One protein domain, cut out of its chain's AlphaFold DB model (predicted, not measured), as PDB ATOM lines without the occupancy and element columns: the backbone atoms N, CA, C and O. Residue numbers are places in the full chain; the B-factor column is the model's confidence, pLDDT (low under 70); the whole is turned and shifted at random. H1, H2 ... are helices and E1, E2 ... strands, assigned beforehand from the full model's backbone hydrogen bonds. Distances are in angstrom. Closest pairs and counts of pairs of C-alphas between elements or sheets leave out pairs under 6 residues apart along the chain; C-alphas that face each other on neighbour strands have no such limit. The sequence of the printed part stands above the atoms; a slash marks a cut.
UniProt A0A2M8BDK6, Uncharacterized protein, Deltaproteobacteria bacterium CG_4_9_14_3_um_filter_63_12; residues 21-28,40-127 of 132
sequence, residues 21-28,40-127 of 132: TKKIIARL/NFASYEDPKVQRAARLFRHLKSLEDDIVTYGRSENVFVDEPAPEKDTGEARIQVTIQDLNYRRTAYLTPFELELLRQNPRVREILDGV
ATOM      1  N   THR A  21    -101.698  41.608  77.909       58.97
ATOM      2  CA  THR A  21    -102.714  41.579  76.848       58.97
ATOM      3  C   THR A  21    -104.110  41.449  77.452       58.97
ATOM      4  O   THR A  21    -105.001  42.203  77.075       58.97
ATOM      5  N   LYS A  22    -104.279  40.585  78.462       58.41
ATOM      6  CA  LYS A  22    -105.545  40.438  79.201       58.41
ATOM      7  C   LYS A  22    -105.967  41.742  79.885       58.41
ATOM      8  O   LYS A  22    -107.122  42.137  79.783       58.41
ATOM      9  N   LYS A  23    -105.025  42.449  80.524       58.31
ATOM     10  CA  LYS A  23    -105.274  43.762  81.149       58.31
ATOM     11  C   LYS A  23    -105.628  44.850  80.131       58.31
ATOM     12  O   LYS A  23    -106.492  45.670  80.416       58.31
ATOM     13  N   ILE A  24    -104.986  44.858  78.960       64.50
ATOM     14  CA  ILE A  24    -105.303  45.800  77.872       64.50
ATOM     15  C   ILE A  24    -106.709  45.532  77.333       64.50
ATOM     16  O   ILE A  24    -107.479  46.472  77.171       64.50
ATOM     17  N   ILE A  25    -107.056  44.262  77.109       62.34
ATOM     18  CA  ILE A  25    -108.393  43.857  76.666       62.34
ATOM     19  C   ILE A  25    -109.433  44.281  77.701       62.34
ATOM     20  O   ILE A  25    -110.345  45.017  77.351       62.34
ATOM     21  N   ALA A  26    -109.252  43.923  78.975       60.12
ATOM     22  CA  ALA A  26    -110.155  44.348  80.044       60.12
ATOM     23  C   ALA A  26    -110.308  45.878  80.075       60.12
ATOM     24  O   ALA A  26    -111.416  46.397  80.127       60.12
ATOM     25  N   ARG A  27    -109.209  46.631  79.953       63.38
ATOM     26  CA  ARG A  27    -109.277  48.096  79.943       63.38
ATOM     27  C   ARG A  27    -110.046  48.659  78.743       63.38
ATOM     28  O   ARG A  27    -110.746  49.649  78.915       63.38
ATOM     29  N   LEU A  28    -109.937  48.038  77.570       61.53
ATOM     30  CA  LEU A  28    -110.740  48.392  76.394       61.53
ATOM     31  C   LEU A  28    -112.220  48.015  76.560       61.53
ATOM     32  O   LEU A  28    -113.071  48.719  76.034       61.53
ATOM     33  N   ASN A  40    -104.251  57.845  70.278       50.25
ATOM     34  CA  ASN A  40    -103.473  56.623  70.536       50.25
ATOM     35  C   ASN A  40    -103.082  55.869  69.253       50.25
ATOM     36  O   ASN A  40    -102.912  54.651  69.277       50.25
ATOM     37  N   PHE A  41    -102.927  56.581  68.130       47.34
ATOM     38  CA  PHE A  41    -102.611  55.998  66.818       47.34
ATOM     39  C   PHE A  41    -101.334  55.135  66.845       47.34
ATOM     40  O   PHE A  41    -101.343  54.007  66.363       47.34
ATOM     41  N   ALA A  42    -100.283  55.596  67.532       51.72
ATOM     42  CA  ALA A  42     -99.036  54.842  67.711       51.72
ATOM     43  C   ALA A  42     -99.215  53.542  68.524       51.72
ATOM     44  O   ALA A  42     -98.485  52.576  68.331       51.72
ATOM     45  N   SER A  43    -100.213  53.478  69.413       52.53
ATOM     46  CA  SER A  43    -100.546  52.249  70.144       52.53
ATOM     47  C   SER A  43    -101.317  51.246  69.280       52.53
ATOM     48  O   SER A  43    -101.285  50.058  69.577       52.53
ATOM     49  N   TYR A  44    -101.978  51.685  68.201       51.91
ATOM     50  CA  TYR A  44    -102.685  50.808  67.257       51.91
ATOM     51  C   TYR A  44    -101.758  50.094  66.259       51.91
ATOM     52  O   TYR A  44    -102.195  49.141  65.609       51.91
ATOM     53  N   GLU A  45    -100.492  50.502  66.149       58.47
ATOM     54  CA  GLU A  45     -99.478  49.783  65.365       58.47
ATOM     55  C   GLU A  45     -98.875  48.593  66.124       58.47
ATOM     56  O   GLU A  45     -98.310  47.699  65.497       58.47
ATOM     57  N   ASP A  46     -99.047  48.515  67.453       66.12
ATOM     58  CA  ASP A  46     -98.584  47.366  68.233       66.12
ATOM     59  C   ASP A  46     -99.381  46.106  67.829       66.12
ATOM     60  O   ASP A  46    -100.609  46.057  68.008       66.12
ATOM     61  N   PRO A  47     -98.713  45.039  67.346       66.50
ATOM     62  CA  PRO A  47     -99.358  43.768  67.025       66.50
ATOM     63  C   PRO A  47    -100.217  43.203  68.168       66.50
ATOM     64  O   PRO A  47    -101.205  42.508  67.918       66.50
ATOM     65  N   LYS A  48     -99.882  43.505  69.431       62.12
ATOM     66  CA  LYS A  48    -100.655  43.100  70.615       62.12
ATOM     67  C   LYS A  48    -101.975  43.854  70.726       62.12
ATOM     68  O   LYS A  48    -102.990  43.233  71.036       62.12
ATOM     69  N   VAL A  49    -101.978  45.157  70.448       64.56
ATOM     70  CA  VAL A  49    -103.189  45.990  70.468       64.56
ATOM     71  C   VAL A  49    -104.087  45.637  69.290       64.56
ATOM     72  O   VAL A  49    -105.297  45.504  69.458       64.56
ATOM     73  N   GLN A  50    -103.513  45.366  68.117       68.06
ATOM     74  CA  GLN A  50    -104.285  44.872  66.977       68.06
ATOM     75  C   GLN A  50    -104.908  43.503  67.254       68.06
ATOM     76  O   GLN A  50    -106.074  43.287  66.920       68.06
ATOM     77  N   ARG A  51    -104.163  42.587  67.888       68.00
ATOM     78  CA  ARG A  51    -104.684  41.278  68.305       68.00
ATOM     79  C   ARG A  51    -105.810  41.430  69.326       68.00
ATOM     80  O   ARG A  51    -106.860  40.826  69.141       68.00
ATOM     81  N   ALA A  52    -105.625  42.278  70.336       68.06
ATOM     82  CA  ALA A  52    -106.659  42.601  71.316       68.06
ATOM     83  C   ALA A  52    -107.911  43.196  70.654       68.06
ATOM     84  O   ALA A  52    -109.019  42.776  70.957       68.06
ATOM     85  N   ALA A  53    -107.750  44.111  69.696       69.44
ATOM     86  CA  ALA A  53    -108.866  44.719  68.977       69.44
ATOM     87  C   ALA A  53    -109.599  43.724  68.060       69.44
ATOM     88  O   ALA A  53    -110.816  43.813  67.905       69.44
ATOM     89  N   ARG A  54    -108.879  42.784  67.431       77.00
ATOM     90  CA  ARG A  54    -109.487  41.686  66.659       77.00
ATOM     91  C   ARG A  54    -110.296  40.773  67.570       77.00
ATOM     92  O   ARG A  54    -111.436  40.473  67.237       77.00
ATOM     93  N   LEU A  55    -109.727  40.402  68.716       75.81
ATOM     94  CA  LEU A  55    -110.420  39.589  69.705       75.81
ATOM     95  C   LEU A  55    -111.658  40.309  70.242       75.81
ATOM     96  O   LEU A  55    -112.732  39.729  70.252       75.81
ATOM     97  N   PHE A  56    -111.541  41.594  70.583       75.38
ATOM     98  CA  PHE A  56    -112.669  42.418  71.011       75.38
ATOM     99  C   PHE A  56    -113.805  42.408  69.985       75.38
ATOM    100  O   PHE A  56    -114.943  42.121  70.335       75.38
ATOM    101  N   ARG A  57    -113.507  42.667  68.704       80.56
ATOM    102  CA  ARG A  57    -114.528  42.635  67.645       80.56
ATOM    103  C   ARG A  57    -115.155  41.254  67.489       80.56
ATOM    104  O   ARG A  57    -116.353  41.163  67.255       80.56
ATOM    105  N   HIS A  58    -114.350  40.202  67.610       82.38
ATOM    106  CA  HIS A  58    -114.834  38.831  67.531       82.38
ATOM    107  C   HIS A  58    -115.791  38.494  68.682       82.38
ATOM    108  O   HIS A  58    -116.890  38.013  68.417       82.38
ATOM    109  N   LEU A  59    -115.400  38.800  69.925       83.00
ATOM    110  CA  LEU A  59    -116.223  38.576  71.115       83.00
ATOM    111  C   LEU A  59    -117.487  39.433  71.085       83.00
ATOM    112  O   LEU A  59    -118.557  38.906  71.336       83.00
ATOM    113  N   LYS A  60    -117.390  40.706  70.688       83.31
ATOM    114  CA  LYS A  60    -118.554  41.591  70.555       83.31
ATOM    115  C   LYS A  60    -119.553  41.075  69.519       83.31
ATOM    116  O   LYS A  60    -120.737  41.005  69.795       83.31
ATOM    117  N   SER A  61    -119.066  40.635  68.360       84.94
ATOM    118  CA  SER A  61    -119.930  40.003  67.359       84.94
ATOM    119  C   SER A  61    -120.559  38.706  67.871       84.94
ATOM    120  O   SER A  61    -121.665  38.378  67.463       84.94
ATOM    121  N   LEU A  62    -119.864  37.930  68.706       85.31
ATOM    122  CA  LEU A  62    -120.446  36.723  69.290       85.31
ATOM    123  C   LEU A  62    -121.480  37.059  70.370       85.31
ATOM    124  O   LEU A  62    -122.519  36.422  70.429       85.31
ATOM    125  N   GLU A  63    -121.213  38.068  71.194       86.88
ATOM    126  CA  GLU A  63    -122.154  38.614  72.171       86.88
ATOM    127  C   GLU A  63    -123.435  39.102  71.490       86.88
ATOM    128  O   GLU A  63    -124.519  38.710  71.911       86.88
ATOM    129  N   ASP A  64    -123.317  39.875  70.408       84.94
ATOM    130  CA  ASP A  64    -124.467  40.337  69.627       84.94
ATOM    131  C   ASP A  64    -125.270  39.148  69.075       84.94
ATOM    132  O   ASP A  64    -126.497  39.137  69.182       84.94
ATOM    133  N   ASP A  65    -124.599  38.113  68.556       84.50
ATOM    134  CA  ASP A  65    -125.270  36.901  68.075       84.50
ATOM    135  C   ASP A  65    -125.975  36.136  69.205       84.50
ATOM    136  O   ASP A  65    -127.114  35.708  69.033       84.50
ATOM    137  N   ILE A  66    -125.329  35.973  70.366       84.44
ATOM    138  CA  ILE A  66    -125.920  35.290  71.528       84.44
ATOM    139  C   ILE A  66    -127.126  36.080  72.033       84.44
ATOM    140  O   ILE A  66    -128.172  35.503  72.283       84.44
ATOM    141  N   VAL A  67    -127.032  37.402  72.143       83.81
ATOM    142  CA  VAL A  67    -128.152  38.228  72.616       83.81
ATOM    143  C   VAL A  67    -129.302  38.255  71.602       83.81
ATOM    144  O   VAL A  67    -130.463  38.318  72.002       83.81
ATOM    145  N   THR A  68    -129.002  38.211  70.301       82.38
ATOM    146  CA  THR A  68    -130.013  38.312  69.233       82.38
ATOM    147  C   THR A  68    -130.707  36.979  68.954       82.38
ATOM    148  O   THR A  68    -131.927  36.942  68.798       82.38
ATOM    149  N   TYR A  69    -129.940  35.889  68.888       78.19
ATOM    150  CA  TYR A  69    -130.412  34.569  68.452       78.19
ATOM    151  C   TYR A  69    -130.371  33.514  69.560       78.19
ATOM    152  O   TYR A  69    -131.006  32.465  69.444       78.19
ATOM    153  N   GLY A  70    -129.630  33.779  70.636       65.19
ATOM    154  CA  GLY A  70    -129.459  32.862  71.749       65.19
ATOM    155  C   GLY A  70    -130.675  32.841  72.659       65.19
ATOM    156  O   GLY A  70    -130.701  33.428  73.735       65.19
ATOM    157  N   ARG A  71    -131.696  32.099  72.243       69.56
ATOM    158  CA  ARG A  71    -132.558  31.417  73.210       69.56
ATOM    159  C   ARG A  71    -131.758  30.243  73.778       69.56
ATOM    160  O   ARG A  71    -130.969  29.653  73.047       69.56
ATOM    161  N   SER A  72    -131.941  29.905  75.053       60.69
ATOM    162  CA  SER A  72    -131.208  28.809  75.719       60.69
ATOM    163  C   SER A  72    -131.305  27.469  74.974       60.69
ATOM    164  O   SER A  72    -130.378  26.673  75.020       60.69
ATOM    165  N   GLU A  73    -132.389  27.250  74.230       65.62
ATOM    166  CA  GLU A  73    -132.640  26.059  73.400       65.62
ATOM    167  C   GLU A  73    -131.796  26.005  72.110       65.62
ATOM    168  O   GLU A  73    -131.656  24.953  71.493       65.62
ATOM    169  N   ASN A  74    -131.241  27.148  71.705       75.62
ATOM    170  CA  ASN A  74    -130.567  27.369  70.426       75.62
ATOM    171  C   ASN A  74    -129.060  27.606  70.586       75.62
ATOM    172  O   ASN A  74    -128.354  27.798  69.593       75.62
ATOM    173  N   VAL A  75    -128.560  27.647  71.821       79.31
ATOM    174  CA  VAL A  75    -127.136  27.800  72.118       79.31
ATOM    175  C   VAL A  75    -126.642  26.514  72.753       79.31
ATOM    176  O   VAL A  75    -127.254  26.013  73.685       79.31
ATOM    177  N   PHE A  76    -125.519  26.008  72.260       80.25
ATOM    178  CA  PHE A  76    -124.861  24.810  72.764       80.25
ATOM    179  C   PHE A  76    -123.434  25.161  73.152       80.25
ATOM    180  O   PHE A  76    -122.741  25.861  72.404       80.25
ATOM    181  N   VAL A  77    -123.018  24.692  74.322       80.12
ATOM    182  CA  VAL A  77    -121.663  24.863  74.837       80.12
ATOM    183  C   VAL A  77    -121.084  23.477  75.063       80.12
ATOM    184  O   VAL A  77    -121.547  22.760  75.947       80.12
ATOM    185  N   ASP A  78    -120.077  23.117  74.273       80.00
ATOM    186  CA  ASP A  78    -119.358  21.859  74.456       80.00
ATOM    187  C   ASP A  78    -118.138  22.068  75.357       80.00
ATOM    188  O   ASP A  78    -117.482  23.120  75.331       80.00
ATOM    189  N   GLU A  79    -117.833  21.042  76.151       71.75
ATOM    190  CA  GLU A  79    -116.700  21.041  77.067       71.75
ATOM    191  C   GLU A  79    -115.360  21.298  76.356       71.75
ATOM    192  O   GLU A  79    -115.194  21.002  75.169       71.75
ATOM    193  N   PRO A  80    -114.370  21.854  77.081       67.94
ATOM    194  CA  PRO A  80    -113.063  22.149  76.523       67.94
ATOM    195  C   PRO A  80    -112.380  20.896  75.965       67.94
ATOM    196  O   PRO A  80    -111.836  20.081  76.712       67.94
ATOM    197  N   ALA A  81    -112.317  20.793  74.639       65.06
ATOM    198  CA  ALA A  81    -111.481  19.807  73.974       65.06
ATOM    199  C   ALA A  81    -110.051  20.366  73.846       65.06
ATOM    200  O   ALA A  81    -109.879  21.535  73.473       65.06
ATOM    201  N   PRO A  82    -109.008  19.572  74.148       61.44
ATOM    202  CA  PRO A  82    -107.641  19.978  73.868       61.44
ATOM    203  C   PRO A  82    -107.458  20.079  72.353       61.44
ATOM    204  O   PRO A  82    -107.617  19.098  71.620       61.44
ATOM    205  N   GLU A  83    -107.121  21.272  71.869       62.31
ATOM    206  CA  GLU A  83    -106.770  21.458  70.468       62.31
ATOM    207  C   GLU A  83    -105.466  20.697  70.183       62.31
ATOM    208  O   GLU A  83    -104.435  20.937  70.821       62.31
ATOM    209  N   LYS A  84    -105.530  19.742  69.240       56.31
ATOM    210  CA  LYS A  84    -104.464  18.753  68.977       56.31
ATOM    211  C   LYS A  84    -103.098  19.377  68.671       56.31
ATOM    212  O   LYS A  84    -102.088  18.727  68.922       56.31
ATOM    213  N   ASP A  85    -103.074  20.621  68.195       54.44
ATOM    214  CA  ASP A  85    -101.856  21.292  67.733       54.44
ATOM    215  C   ASP A  85    -101.339  22.395  68.674       54.44
ATOM    216  O   ASP A  85    -100.173  22.779  68.579       54.44
ATOM    217  N   THR A  86    -102.160  22.910  69.598       58.78
ATOM    218  CA  THR A  86    -101.792  24.053  70.465       58.78
ATOM    219  C   THR A  86    -101.777  23.704  71.952       58.78
ATOM    220  O   THR A  86    -101.132  24.404  72.734       58.78
ATOM    221  N   GLY A  87    -102.463  22.630  72.365       56.25
ATOM    222  CA  GLY A  87    -102.655  22.292  73.778       56.25
ATOM    223  C   GLY A  87    -103.544  23.288  74.535       56.25
ATOM    224  O   GLY A  87    -103.671  23.185  75.756       56.25
ATOM    225  N   GLU A  88    -104.158  24.251  73.840       61.50
ATOM    226  CA  GLU A  88    -105.141  25.155  74.426       61.50
ATOM    227  C   GLU A  88    -106.508  24.459  74.494       61.50
ATOM    228  O   GLU A  88    -106.979  23.856  73.530       61.50
ATOM    229  N   ALA A  89    -107.161  24.555  75.653       60.75
ATOM    230  CA  ALA A  89    -108.557  24.173  75.806       60.75
ATOM    231  C   ALA A  89    -109.435  25.111  74.963       60.75
ATOM    232  O   ALA A  89    -109.359  26.333  75.122       60.75
ATOM    233  N   ARG A  90    -110.271  24.549  74.085       77.25
ATOM    234  CA  ARG A  90    -111.236  25.304  73.278       77.25
ATOM    235  C   ARG A  90    -112.650  24.845  73.606       77.25
ATOM    236  O   ARG A  90    -112.972  23.673  73.472       77.25
ATOM    237  N   ILE A  91    -113.472  25.790  74.037       72.81
ATOM    238  CA  ILE A  91    -114.903  25.645  74.279       72.81
ATOM    239  C   ILE A  91    -115.615  25.979  72.978       72.81
ATOM    240  O   ILE A  91    -115.393  27.047  72.399       72.81
ATOM    241  N   GLN A  92    -116.457  25.067  72.520       78.88
ATOM    242  CA  GLN A  92    -117.258  25.276  71.328       78.88
ATOM    243  C   GLN A  92    -118.575  25.937  71.731       78.88
ATOM    244  O   GLN A  92    -119.315  25.390  72.537       78.88
ATOM    245  N   VAL A  93    -118.868  27.105  71.165       75.31
ATOM    246  CA  VAL A  93    -120.178  27.752  71.286       75.31
ATOM    247  C   VAL A  93    -120.860  27.673  69.935       75.31
ATOM    248  O   VAL A  93    -120.383  28.273  68.970       75.31
ATOM    249  N   THR A  94    -121.963  26.935  69.865       79.31
ATOM    250  CA  THR A  94    -122.796  26.847  68.666       79.31
ATOM    251  C   THR A  94    -124.102  27.591  68.892       79.31
ATOM    252  O   THR A  94    -124.818  27.298  69.837       79.31
ATOM    253  N   ILE A  95    -124.410  28.540  68.014       80.69
ATOM    254  CA  ILE A  95    -125.681  29.265  67.967       80.69
ATOM    255  C   ILE A  95    -126.413  28.756  66.735       80.69
ATOM    256  O   ILE A  95    -125.896  28.892  65.622       80.69
ATOM    257  N   GLN A  96    -127.574  28.146  66.931       78.56
ATOM    258  CA  GLN A  96    -128.373  27.550  65.874       78.56
ATOM    259  C   GLN A  96    -129.816  28.044  65.943       78.56
ATOM    260  O   GLN A  96    -130.536  27.765  66.889       78.56
ATOM    261  N   ASP A  97    -130.245  28.733  64.895       77.31
ATOM    262  CA  ASP A  97    -131.641  29.084  64.641       77.31
ATOM    263  C   ASP A  97    -132.067  28.498  63.282       77.31
ATOM    264  O   ASP A  97    -131.228  28.012  62.518       77.31
ATOM    265  N   LEU A  98    -133.359  28.552  62.948       67.19
ATOM    266  CA  LEU A  98    -133.941  27.938  61.742       67.19
ATOM    267  C   LEU A  98    -133.198  28.279  60.435       67.19
ATOM    268  O   LEU A  98    -133.228  27.485  59.499       67.19
ATOM    269  N   ASN A  99    -132.519  29.431  60.370       73.38
ATOM    270  CA  ASN A  99    -131.804  29.908  59.181       73.38
ATOM    271  C   ASN A  99    -130.320  30.245  59.418       73.38
ATOM    272  O   ASN A  99    -129.659  30.738  58.503       73.38
ATOM    273  N   TYR A 100    -129.784  30.032  60.624       77.50
ATOM    274  CA  TYR A 100    -128.440  30.488  60.984       77.50
ATOM    275  C   TYR A 100    -127.730  29.475  61.873       77.50
ATOM    276  O   TYR A 100    -128.279  29.036  62.876       77.50
ATOM    277  N   ARG A 101    -126.486  29.131  61.526       82.12
ATOM    278  CA  ARG A 101    -125.597  28.352  62.391       82.12
ATOM    279  C   ARG A 101    -124.235  29.021  62.453       82.12
ATOM    280  O   ARG A 101    -123.571  29.163  61.426       82.12
ATOM    281  N   ARG A 102    -123.789  29.356  63.659       83.88
ATOM    282  CA  ARG A 102    -122.425  29.821  63.922       83.88
ATOM    283  C   ARG A 102    -121.797  28.973  65.007       83.88
ATOM    284  O   ARG A 102    -122.386  28.803  66.062       83.88
ATOM    285  N   THR A 103    -120.578  28.513  64.757       83.69
ATOM    286  CA  THR A 103    -119.756  27.820  65.747       83.69
ATOM    287  C   THR A 103    -118.494  28.639  66.005       83.69
ATOM    288  O   THR A 103    -117.816  29.050  65.061       83.69
ATOM    289  N   ALA A 104    -118.193  28.911  67.273       83.44
ATOM    290  CA  ALA A 104    -117.007  29.640  67.707       83.44
ATOM    291  C   ALA A 104    -116.203  28.810  68.713       83.44
ATOM    292  O   ALA A 104    -116.774  28.223  69.625       83.44
ATOM    293  N   TYR A 105    -114.880  28.795  68.555       83.38
ATOM    294  CA  TYR A 105    -113.961  28.084  69.444       83.38
ATOM    295  C   TYR A 105    -113.238  29.079  70.344       83.38
ATOM    296  O   TYR A 105    -112.333  29.801  69.912       83.38
ATOM    297  N   LEU A 106    -113.633  29.111  71.608       82.25
ATOM    298  CA  LEU A 106    -113.175  30.086  72.584       82.25
ATOM    299  C   LEU A 106    -112.232  29.440  73.585       82.25
ATOM    300  O   LEU A 106    -112.457  28.327  74.041       82.25
ATOM    301  N   THR A 107    -111.194  30.148  73.995       82.31
ATOM    302  CA  THR A 107    -110.443  29.749  75.193       82.31
ATOM    303  C   THR A 107    -111.299  29.949  76.457       82.31
ATOM    304  O   THR A 107    -112.206  30.787  76.454       82.31
ATOM    305  N   PRO A 108    -110.980  29.293  77.591       78.44
ATOM    306  CA  PRO A 108    -111.659  29.540  78.866       78.44
ATOM    307  C   PRO A 108    -111.654  31.014  79.279       78.44
ATOM    308  O   PRO A 108    -112.621  31.521  79.836       78.44
ATOM    309  N   PHE A 109    -110.572  31.730  78.963       79.12
ATOM    310  CA  PHE A 109    -110.474  33.159  79.238       79.12
ATOM    311  C   PHE A 109    -111.430  33.991  78.372       79.12
ATOM    312  O   PHE A 109    -112.013  34.954  78.857       79.12
ATOM    313  N   GLU A 110    -111.592  33.636  77.101       82.50
ATOM    314  CA  GLU A 110    -112.510  34.319  76.183       82.50
ATOM    315  C   GLU A 110    -113.975  34.066  76.552       82.50
ATOM    316  O   GLU A 110    -114.775  35.001  76.504       82.50
ATOM    317  N   LEU A 111    -114.310  32.848  76.992       81.44
ATOM    318  CA  LEU A 111    -115.632  32.549  77.545       81.44
ATOM    319  C   LEU A 111    -115.912  33.392  78.797       81.44
ATOM    320  O   LEU A 111    -116.989  33.969  78.926       81.44
ATOM    321  N   GLU A 112    -114.935  33.509  79.701       82.31
ATOM    322  CA  GLU A 112    -115.086  34.322  80.910       82.31
ATOM    323  C   GLU A 112    -115.292  35.808  80.583       82.31
ATOM    324  O   GLU A 112    -116.092  36.475  81.234       82.31
ATOM    325  N   LEU A 113    -114.623  36.328  79.545       82.25
ATOM    326  CA  LEU A 113    -114.868  37.689  79.056       82.25
ATOM    327  C   LEU A 113    -116.305  37.862  78.544       82.25
ATOM    328  O   LEU A 113    -116.940  38.858  78.873       82.25
ATOM    329  N   LEU A 114    -116.839  36.899  77.788       83.50
ATOM    330  CA  LEU A 114    -118.227  36.948  77.301       83.50
ATOM    331  C   LEU A 114    -119.247  36.902  78.439       83.50
ATOM    332  O   LEU A 114    -120.228  37.644  78.425       83.50
ATOM    333  N   ARG A 115    -118.984  36.095  79.472       84.62
ATOM    334  CA  ARG A 115    -119.810  36.020  80.686       84.62
ATOM    335  C   ARG A 115    -119.822  37.312  81.503       84.62
ATOM    336  O   ARG A 115    -120.567  37.387  82.481       84.62
ATOM    337  N   GLN A 116    -119.023  38.325  81.171       82.62
ATOM    338  CA  GLN A 116    -119.118  39.635  81.823       82.62
ATOM    339  C   GLN A 116    -120.381  40.392  81.410       82.62
ATOM    340  O   GLN A 116    -120.865  41.200  82.200       82.62
ATOM    341  N   ASN A 117    -120.944  40.114  80.228       81.44
ATOM    342  CA  ASN A 117    -122.262  40.621  79.872       81.44
ATOM    343  C   ASN A 117    -123.339  39.791  80.610       81.44
ATOM    344  O   ASN A 117    -123.429  38.582  80.376       81.44
ATOM    345  N   PRO A 118    -124.183  40.409  81.465       81.00
ATOM    346  CA  PRO A 118    -125.202  39.692  82.232       81.00
ATOM    347  C   PRO A 118    -126.186  38.900  81.366       81.00
ATOM    348  O   PRO A 118    -126.530  37.780  81.719       81.00
ATOM    349  N   ARG A 119    -126.588  39.436  80.204       82.25
ATOM    350  CA  ARG A 119    -127.531  38.759  79.296       82.25
ATOM    351  C   ARG A 119    -126.909  37.523  78.660       82.25
ATOM    352  O   ARG A 119    -127.545  36.482  78.578       82.25
ATOM    353  N   VAL A 120    -125.652  37.635  78.229       84.81
ATOM    354  CA  VAL A 120    -124.904  36.493  77.687       84.81
ATOM    355  C   VAL A 120    -124.722  35.428  78.758       84.81
ATOM    356  O   VAL A 120    -124.916  34.252  78.475       84.81
ATOM    357  N   ARG A 121    -124.389  35.830  79.989       84.75
ATOM    358  CA  ARG A 121    -124.270  34.910  81.121       84.75
ATOM    359  C   ARG A 121    -125.571  34.161  81.384       84.75
ATOM    360  O   ARG A 121    -125.530  32.945  81.463       84.75
ATOM    361  N   GLU A 122    -126.700  34.861  81.478       82.38
ATOM    362  CA  GLU A 122    -128.013  34.235  81.688       82.38
ATOM    363  C   GLU A 122    -128.333  33.195  80.610       82.38
ATOM    364  O   GLU A 122    -128.790  32.099  80.930       82.38
ATOM    365  N   ILE A 123    -128.047  33.514  79.343       83.31
ATOM    366  CA  ILE A 123    -128.258  32.584  78.232       83.31
ATOM    367  C   ILE A 123    -127.336  31.375  78.385       83.31
ATOM    368  O   ILE A 123    -127.835  30.258  78.395       83.31
ATOM    369  N   LEU A 124    -126.025  31.591  78.549       82.31
ATOM    370  CA  LEU A 124    -125.013  30.529  78.625       82.31
ATOM    371  C   LEU A 124    -125.142  29.637  79.866       82.31
ATOM    372  O   LEU A 124    -124.865  28.448  79.777       82.31
ATOM    373  N   ASP A 125    -125.538  30.182  81.014       80.69
ATOM    374  CA  ASP A 125    -125.736  29.402  82.243       80.69
ATOM    375  C   ASP A 125    -127.035  28.578  82.181       80.69
ATOM    376  O   ASP A 125    -127.173  27.581  82.888       80.69
ATOM    377  N   GLY A 126    -127.971  28.967  81.307       73.25
ATOM    378  CA  GLY A 126    -129.169  28.201  80.963       73.25
ATOM    379  C   GLY A 126    -128.982  27.203  79.813       73.25
ATOM    380  O   GLY A 126    -129.965  26.567  79.426       73.25
ATOM    381  N   VAL A 127    -127.774  27.071  79.246       67.00
ATOM    382  CA  VAL A 127    -127.498  26.153  78.130       67.00
ATOM    383  C   VAL A 127    -127.324  24.716  78.632       67.00
ATOM    384  O   VAL A 127    -126.505  24.480  79.523       67.00
TER     385      VAL A 127
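AT A GLANCE: This is residues 21 to 28 and 40 to 127 of the 132 residues of an uncharacterized protein of Deltaproteobacteria bacterium CG_4_9_14_3_um_filter_63_12 (UniProt A0A2M8BDK6). A twisted sheet of three strands has one face covered by the second half of one long helix, H3, and by the short helix H4, while its other face is bare. The first half of H3 runs on past the sheet as an arm, with H1 packed on it and the small H2 near its beginning; H1, H4 and H5 follow one another along H3. The printed part has 96 residues, with five named helices and three named strands in the order H1 H2 H3 E1 E2 E3 H4 H5; the sheet is antiparallel, ordered E1 - E2 - E3. The class is mixed, helices and strands; the whole is compact, with a radius of gyration of the C-alphas of 14.5 A, and spans 44 by 31 by 23 A.

IN THESE COORDINATES: Begin with the sheet at C-alpha 75, (-127.136, 27.800, 72.118), where E1 starts; it runs over residues 75 to 82, 21.1 A. E2 returns over residues 89 to 97, 26.1 A, and E3 takes residues 100 to 106, 19.2 A. Find H3 from C-alpha 47 at (-99.358, 43.768, 67.025) to C-alpha 69 at (-130.412, 34.569, 68.452), 32.4 A. H1 is residues 21 to 28, H2 residues 41 to 44, H4 residues 108 to 114, and H5 residues 118 to 125.

HOW THE PARTS SIT: The strands form a meander, each the antiparallel neighbour of the one before. In the hairpin E1 and E2, look for N 76 and O 94, 2.8 A apart and within hydrogen-bond range; in the hairpin E2 and E3, for N 93 and O 104, also 2.8 A. H3 and H4 are on the same face of the sheet, making two layers, helices on one face of a sheet. H3 has a height over the sheet of 11.1 A, and H4 of 9.0 A. H3, the hub, touches H1 with residues 48 to 56 alone, at a steep tilt of 60 degrees; their closest C-alphas, Ile 25 and Ala 52, are 5.8 A apart. H3 and H4 only just touch, with 3 pairs of C-alphas within 8 A, the closest being Glu 63 and Leu 114 at 6.7 A. H5 touches H3, about perpendicular at 75 degrees, with the C-alphas of Val 67 and Val 120 closest at 6.3 A; it only grazes the sheet, with residues 123 to 125. H2 is close to H3 but not clearly touching, the C-alphas of Tyr 44 and Gln 50 closest at 6.2 A. Every O i to N i+4 pair is within hydrogen-bond range in H1, H3, H4 and H5; H2 is too short for one.

THE WHOLE: The two C-alphas farthest apart, Ala 42 and Glu 73, are 44.6 A apart. Residues 29 to 39 are not printed, and C-alphas 28 and 40 stand 12.4 A apart across this cut. Of the links that are printed whole, none is long. The mean pLDDT of the printed part is 73.1; look for values under 70 at residues 21 to 28, 40 to 53, 70 to 73, 80 to 89, 98 and 127.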